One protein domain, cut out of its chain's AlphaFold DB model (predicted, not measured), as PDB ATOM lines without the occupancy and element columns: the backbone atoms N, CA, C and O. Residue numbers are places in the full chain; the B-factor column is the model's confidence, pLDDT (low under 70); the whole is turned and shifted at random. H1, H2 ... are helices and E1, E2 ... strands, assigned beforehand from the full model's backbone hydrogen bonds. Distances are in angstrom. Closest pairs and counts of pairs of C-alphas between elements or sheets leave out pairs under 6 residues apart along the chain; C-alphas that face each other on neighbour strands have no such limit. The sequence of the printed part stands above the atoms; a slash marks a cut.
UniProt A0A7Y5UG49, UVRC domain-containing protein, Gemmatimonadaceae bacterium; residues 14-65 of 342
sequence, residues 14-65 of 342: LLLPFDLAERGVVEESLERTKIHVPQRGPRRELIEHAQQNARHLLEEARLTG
ATOM      1  N   LEU A  14      45.684 -18.116  -2.259       88.88
ATOM      2  CA  LEU A  14      46.041 -19.466  -2.679       88.88
ATOM      3  C   LEU A  14      46.214 -20.347  -1.441       88.88
ATOM      4  O   LEU A  14      47.080 -20.097  -0.605       88.88
ATOM      5  N   LEU A  15      45.387 -21.386  -1.320       92.06
ATOM      6  CA  LEU A  15      45.467 -22.357  -0.229       92.06
ATOM      7  C   LEU A  15      46.248 -23.589  -0.698       92.06
ATOM      8  O   LEU A  15      45.856 -24.224  -1.676       92.06
ATOM      9  N   LEU A  16      47.324 -23.944   0.004       91.38
ATOM     10  CA  LEU A  16      48.178 -25.084  -0.332       91.38
ATOM     11  C   LEU A  16      48.188 -26.137   0.789       91.38
ATOM     12  O   LEU A  16      48.188 -25.780   1.968       91.38
ATOM     13  N   PRO A  17      48.214 -27.442   0.451       90.31
ATOM     14  CA  PRO A  17      48.289 -28.522   1.438       90.31
ATOM     15  C   PRO A  17      49.679 -28.702   2.063       90.31
ATOM     16  O   PRO A  17      49.807 -29.444   3.034       90.31
ATOM     17  N   PHE A  18      50.709 -28.078   1.498       90.56
ATOM     18  CA  PHE A  18      52.098 -28.159   1.939       90.56
ATOM     19  C   PHE A  18      52.799 -26.822   1.700       90.56
ATOM     20  O   PHE A  18      52.320 -25.995   0.923       90.56
ATOM     21  N   ASP A  19      53.923 -26.620   2.382       87.94
ATOM     22  CA  ASP A  19      54.755 -25.436   2.190       87.94
ATOM     23  C   ASP A  19      55.705 -25.603   0.997       87.94
ATOM     24  O   ASP A  19      56.053 -26.721   0.611       87.94
ATOM     25  N   LEU A  20      56.114 -24.486   0.401       86.38
ATOM     26  CA  LEU A  20      56.951 -24.474  -0.799       86.38
ATOM     27  C   LEU A  20      58.428 -24.315  -0.426       86.38
ATOM     28  O   LEU A  20      58.777 -23.440   0.362       86.38
ATOM     29  N   ALA A  21      59.308 -25.113  -1.040       84.44
ATOM     30  CA  ALA A  21      60.751 -25.062  -0.781       84.44
ATOM     31  C   ALA A  21      61.369 -23.678  -1.082       84.44
ATOM     32  O   ALA A  21      62.240 -23.221  -0.349       84.44
ATOM     33  N   GLU A  22      60.871 -22.985  -2.112       86.56
ATOM     34  CA  GLU A  22      61.306 -21.640  -2.523       86.56
ATOM     35  C   GLU A  22      60.168 -20.619  -2.407       86.56
ATOM     36  O   GLU A  22      59.909 -19.820  -3.308       86.56
ATOM     37  N   ARG A  23      59.445 -20.656  -1.285       84.75
ATOM     38  CA  ARG A  23      58.254 -19.827  -1.065       84.75
ATOM     39  C   ARG A  23      58.448 -18.346  -1.410       84.75
ATOM     40  O   ARG A  23      57.570 -17.773  -2.042       84.75
ATOM     41  N   GLY A  24      59.584 -17.751  -1.040       81.56
ATOM     42  CA  GLY A  24      59.862 -16.332  -1.296       81.56
ATOM     43  C   GLY A  24      59.882 -15.972  -2.785       81.56
ATOM     44  O   GLY A  24      59.282 -14.977  -3.176       81.56
ATOM     45  N   VAL A  25      60.481 -16.823  -3.623       84.88
ATOM     46  CA  VAL A  25      60.530 -16.633  -5.085       84.88
ATOM     47  C   VAL A  25      59.130 -16.755  -5.691       84.88
ATOM     48  O   VAL A  25      58.745 -15.999  -6.583       84.88
ATOM     49  N   VAL A  26      58.336 -17.702  -5.184       83.56
ATOM     50  CA  VAL A  26      56.966 -17.927  -5.659       83.56
ATOM     51  C   VAL A  26      56.039 -16.779  -5.251       83.56
ATOM     52  O   VAL A  26      55.218 -16.350  -6.058       83.56
ATOM     53  N   GLU A  27      56.174 -16.255  -4.033       84.12
ATOM     54  CA  GLU A  27      55.411 -15.089  -3.573       84.12
ATOM     55  C   GLU A  27      55.789 -13.818  -4.352       84.12
ATOM     56  O   GLU A  27      54.896 -13.057  -4.725       84.12
ATOM     57  N   GLU A  28      57.070 -13.624  -4.690       83.38
ATOM     58  CA  GLU A  28      57.534 -12.516  -5.541       83.38
ATOM     59  C   GLU A  28      56.943 -12.595  -6.957       83.38
ATOM     60  O   GLU A  28      56.436 -11.606  -7.484       83.38
ATOM     61  N   SER A  29      56.893 -13.792  -7.551       82.81
ATOM     62  CA  SER A  29      56.251 -14.008  -8.857       82.81
ATOM     63  C   SER A  29      54.724 -13.822  -8.829       82.81
ATOM     64  O   SER A  29      54.093 -13.690  -9.888       82.81
ATOM     65  N   LEU A  30      54.108 -13.852  -7.646       81.62
ATOM     66  CA  LEU A  30      52.668 -13.785  -7.427       81.62
ATOM     67  C   LEU A  30      52.282 -12.498  -6.681       81.62
ATOM     68  O   LEU A  30      51.536 -12.542  -5.708       81.62
ATOM     69  N   GLU A  31      52.722 -11.345  -7.197       71.00
ATOM     70  CA  GLU A  31      52.610  -9.984  -6.620       71.00
ATOM     71  C   GLU A  31      51.236  -9.567  -6.026       71.00
ATOM     72  O   GLU A  31      51.138  -8.543  -5.349       71.00
ATOM     73  N   ARG A  32      50.146 -10.311  -6.275       80.75
ATOM     74  CA  ARG A  32      48.779 -10.028  -5.783       80.75
ATOM     75  C   ARG A  32      48.071 -11.218  -5.124       80.75
ATOM     76  O   ARG A  32      46.873 -11.128  -4.856       80.75
ATOM     77  N   THR A  33      48.775 -12.317  -4.865       85.94
ATOM     78  CA  THR A  33      48.188 -13.549  -4.326       85.94
ATOM     79  C   THR A  33      48.847 -13.917  -3.005       85.94
ATOM     80  O   THR A  33      50.054 -14.118  -2.933       85.94
ATOM     81  N   LYS A  34      48.048 -14.058  -1.945       87.44
ATOM     82  CA  LYS A  34      48.541 -14.503  -0.635       87.44
ATOM     83  C   LYS A  34      48.531 -16.020  -0.542       87.44
ATOM     84  O   LYS A  34      47.479 -16.635  -0.710       87.44
ATOM     85  N   ILE A  35      49.675 -16.621  -0.225       89.31
ATOM     86  CA  ILE A  35      49.790 -18.071  -0.042       89.31
ATOM     87  C   ILE A  35      49.528 -18.437   1.423       89.31
ATOM     88  O   ILE A  35      50.161 -17.920   2.346       89.31
ATOM     89  N   HIS A  36      48.618 -19.381   1.649       90.56
ATOM     90  CA  HIS A  36      48.308 -19.912   2.970       90.56
ATOM     91  C   HIS A  36      48.450 -21.432   2.996       90.56
ATOM     92  O   HIS A  36      47.968 -22.124   2.105       90.56
ATOM     93  N   VAL A  37      49.029 -21.948   4.082       92.50
ATOM     94  CA  VAL A  37      49.129 -23.390   4.362       92.50
ATOM     95  C   VAL A  37      48.329 -23.689   5.637       92.50
ATOM     96  O   VAL A  37      48.902 -23.802   6.726       92.50
ATOM     97  N   PRO A  38      46.984 -23.689   5.563       92.00
ATOM     98  CA  PRO A  38      46.136 -23.823   6.738       92.00
ATOM     99  C   PRO A  38      46.265 -25.223   7.344       92.00
ATOM    100  O   PRO A  38      46.064 -26.231   6.671       92.00
ATOM    101  N   GLN A  39      46.552 -25.275   8.644       90.06
ATOM    102  CA  GLN A  39      46.718 -26.531   9.384       90.06
ATOM    103  C   GLN A  39      45.405 -27.030  10.012       90.06
ATOM    104  O   GLN A  39      45.254 -28.224  10.255       90.06
ATOM    105  N   ARG A  40      44.449 -26.129  10.295       90.19
ATOM    106  CA  ARG A  40      43.158 -26.419  10.949       90.19
ATOM    107  C   ARG A  40      42.067 -25.430  10.517       90.19
ATOM    108  O   ARG A  40      42.376 -24.342  10.032       90.19
ATOM    109  N   GLY A  41      40.804 -25.795  10.751       92.69
ATOM    110  CA  GLY A  41      39.627 -24.944  10.535       92.69
ATOM    111  C   GLY A  41      39.081 -24.961   9.097       92.69
ATOM    112  O   GLY A  41      39.550 -25.744   8.272       92.69
ATOM    113  N   PRO A  42      38.140 -24.059   8.756       91.69
ATOM    114  CA  PRO A  42      37.383 -24.122   7.496       91.69
ATOM    115  C   PRO A  42      38.251 -24.081   6.227       91.69
ATOM    116  O   PRO A  42      37.955 -24.724   5.225       91.69
ATOM    117  N   ARG A  43      39.378 -23.353   6.262       90.44
ATOM    118  CA  ARG A  43      40.328 -23.298   5.133       90.44
ATOM    119  C   ARG A  43      41.038 -24.640   4.893       90.44
ATOM    120  O   ARG A  43      41.405 -24.928   3.760       90.44
ATOM    121  N   ARG A  44      41.235 -25.454   5.936       91.50
ATOM    122  CA  ARG A  44      41.823 -26.798   5.832       91.50
ATOM    123  C   ARG A  44      40.819 -27.798   5.248       91.50
ATOM    124  O   ARG A  44      41.206 -28.584   4.391       91.50
ATOM    125  N   GLU A  45      39.545 -27.701   5.626       91.00
ATOM    126  CA  GLU A  45      38.459 -28.530   5.071       91.00
ATOM    127  C   GLU A  45      38.316 -28.344   3.549       91.00
ATOM    128  O   GLU A  45      38.180 -29.315   2.806       91.00
ATOM    129  N   LEU A  46      38.456 -27.109   3.046       90.69
ATOM    130  CA  LEU A  46      38.459 -26.836   1.600       90.69
ATOM    131  C   LEU A  46      39.582 -27.571   0.853       90.69
ATOM    132  O   LEU A  46      39.365 -28.082  -0.248       90.69
ATOM    133  N   ILE A  47      40.777 -27.643   1.447       92.75
ATOM    134  CA  ILE A  47      41.902 -28.396   0.877       92.75
ATOM    135  C   ILE A  47      41.590 -29.892   0.865       92.75
ATOM    136  O   ILE A  47      41.900 -30.569  -0.113       92.75
ATOM    137  N   GLU A  48      40.971 -30.411   1.922       91.50
ATOM    138  CA  GLU A  48      40.605 -31.827   2.018       91.50
ATOM    139  C   GLU A  48      39.578 -32.217   0.952       91.50
ATOM    140  O   GLU A  48      39.787 -33.204   0.244       91.50
ATOM    141  N   HIS A  49      38.548 -31.393   0.740       91.25
ATOM    142  CA  HIS A  49      37.584 -31.595  -0.344       91.25
ATOM    143  C   HIS A  49      38.254 -31.544  -1.724       91.25
ATOM    144  O   HIS A  49      37.993 -32.394  -2.575       91.25
ATOM    145  N   ALA A  50      39.161 -30.588  -1.952       90.75
ATOM    146  CA  ALA A  50      39.906 -30.502  -3.207       90.75
ATOM    147  C   ALA A  50      40.797 -31.737  -3.441       90.75
ATOM    148  O   ALA A  50      40.833 -32.271  -4.550       90.75
ATOM    149  N   GLN A  51      41.476 -32.233  -2.401       90.31
ATOM    150  CA  GLN A  51      42.288 -33.451  -2.465       90.31
ATOM    151  C   GLN A  51      41.437 -34.697  -2.722       90.31
ATOM    152  O   GLN A  51      41.847 -35.563  -3.495       90.31
ATOM    153  N   GLN A  52      40.259 -34.794  -2.105       88.88
ATOM    154  CA  GLN A  52      39.332 -35.898  -2.338       88.88
ATOM    155  C   GLN A  52      38.808 -35.890  -3.778       88.88
ATOM    156  O   GLN A  52      38.875 -36.918  -4.449       88.88
ATOM    157  N   ASN A  53      38.406 -34.725  -4.294       86.81
ATOM    158  CA  ASN A  53      38.012 -34.570  -5.695       86.81
ATOM    159  C   ASN A  53      39.149 -34.960  -6.650       86.81
ATOM    160  O   ASN A  53      38.920 -35.684  -7.614       86.81
ATOM    161  N   ALA A  54      40.385 -34.540  -6.363       83.62
ATOM    162  CA  ALA A  54      41.549 -34.916  -7.163       83.62
ATOM    163  C   ALA A  54      41.806 -36.434  -7.150       83.62
ATOM    164  O   ALA A  54      42.142 -37.003  -8.187       83.62
ATOM    165  N   ARG A  55      41.618 -37.105  -6.004       83.44
ATOM    166  CA  ARG A  55      41.719 -38.572  -5.903       83.44
ATOM    167  C   ARG A  55      40.630 -39.274  -6.705       83.44
ATOM    168  O   ARG A  55      40.957 -40.200  -7.434       83.44
ATOM    169  N   HIS A  56      39.382 -38.817  -6.606       79.44
ATOM    170  CA  HIS A  56      38.270 -39.393  -7.363       79.44
ATOM    171  C   HIS A  56      38.488 -39.234  -8.873       79.44
ATOM    172  O   HIS A  56      38.340 -40.201  -9.607       79.44
ATOM    173  N   LEU A  57      38.936 -38.056  -9.327       79.75
ATOM    174  CA  LEU A  57      39.288 -37.825 -10.733       79.75
ATOM    175  C   LEU A  57      40.440 -38.726 -11.199       79.75
ATOM    176  O   LEU A  57      40.420 -39.222 -12.322       79.75
ATOM    177  N   LEU A  58      41.447 -38.952 -10.350       75.88
ATOM    178  CA  LEU A  58      42.552 -39.861 -10.661       75.88
ATOM    179  C   LEU A  58      42.089 -41.324 -10.730       75.88
ATOM    180  O   LEU A  58      42.554 -42.074 -11.582       75.88
ATOM    181  N   GLU A  59      41.196 -41.745  -9.840       72.81
ATOM    182  CA  GLU A  59      40.637 -43.098  -9.823       72.81
ATOM    183  C   GLU A  59      39.706 -43.346 -11.014       72.81
ATOM    184  O   GLU A  59      39.826 -44.374 -11.678       72.81
ATOM    185  N   GLU A  60      38.870 -42.371 -11.366       69.75
ATOM    186  CA  GLU A  60      38.080 -42.384 -12.598       69.75
ATOM    187  C   GLU A  60      38.996 -42.497 -13.825       69.75
ATOM    188  O   GLU A  60      38.812 -43.405 -14.632       69.75
ATOM    189  N   ALA A  61      40.055 -41.682 -13.906       64.94
ATOM    190  CA  ALA A  61      41.043 -41.762 -14.983       64.94
ATOM    191  C   ALA A  61      41.765 -43.123 -15.039       64.94
ATOM    192  O   ALA A  61      42.056 -43.633 -16.120       64.94
ATOM    193  N   ARG A  62      42.035 -43.762 -13.892       60.56
ATOM    194  CA  ARG A  62      42.595 -45.126 -13.838       60.56
ATOM    195  C   ARG A  62      41.642 -46.170 -14.396       60.56
ATOM    196  O   ARG A  62      42.087 -47.081 -15.092       60.56
ATOM    197  N   LEU A  63      40.357 -46.046 -14.081       61.81
ATOM    198  CA  LEU A  63      39.318 -46.966 -14.534       61.81
ATOM    199  C   LEU A  63      39.006 -46.781 -16.026       61.81
ATOM    200  O   LEU A  63      38.785 -47.772 -16.721       61.81
ATOM    201  N   THR A  64      39.043 -45.545 -16.538       59.00
ATOM    202  CA  THR A  64      38.848 -45.244 -17.968       59.00
ATOM    203  C   THR A  64      40.108 -45.448 -18.811       59.00
ATOM    204  O   THR A  64      40.021 -45.480 -20.038       59.00
ATOM    205  N   GLY A  65      41.273 -45.636 -18.178       52.12
ATOM    206  CA  GLY A  65      42.559 -45.807 -18.857       52.12
ATOM    207  C   GLY A  65      43.211 -44.496 -19.316       52.12
ATOM    208  O   GLY A  65      44.181 -44.542 -20.068       52.12
TER     209      GLY A  65
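What this domain is: This is residues 14 to 65 of the 342 residues of the protein "UVRC domain-containing protein" of Gemmatimonadaceae bacterium (UniProt A0A7Y5UG49). A long helix, H2, forms one arm of a V, and a small loose head forms the other, made of a winding chain with a short helix, H1, and a short strand, E1. Residues 52 to 65, of which 52 to 64 belong to H2, stick out free. The printed part has 52 residues, with H1, E1 and H2 in that order, and is mostly helix. It is loose, radius of gyration of the C-alphas 14.2 A, and only just elongated, spanning 40 by 26 by 19 A.

Where its parts are: H1, residues 23 to 29, begins at C-alpha 23 (58.254, -19.827, -1.065). E1 is residues 34 to 36. H2, residues 42 to 64, is 33.1 A long and ends at C-alpha 64 (38.848, -45.244, -17.968).

How they stand to each other: Residues 14 to 15 pair, parallel, with residues 35 to 36 of E1, which pairs with no named strand. The closest C-alphas of H1 and E1, Glu 27 and Ile 35, are 7.3 A apart. H2 is apart from H1 and E1. Every O i to N i+4 pair is within hydrogen-bond range in H1, 18 of 19 in H2.

The domain as a whole: The C-alphas farthest apart, Glu 31 and Leu 63, are 40.1 A apart. The printed part has no cut, and both links are tight. Residues 60 to 65 have pLDDT under 70.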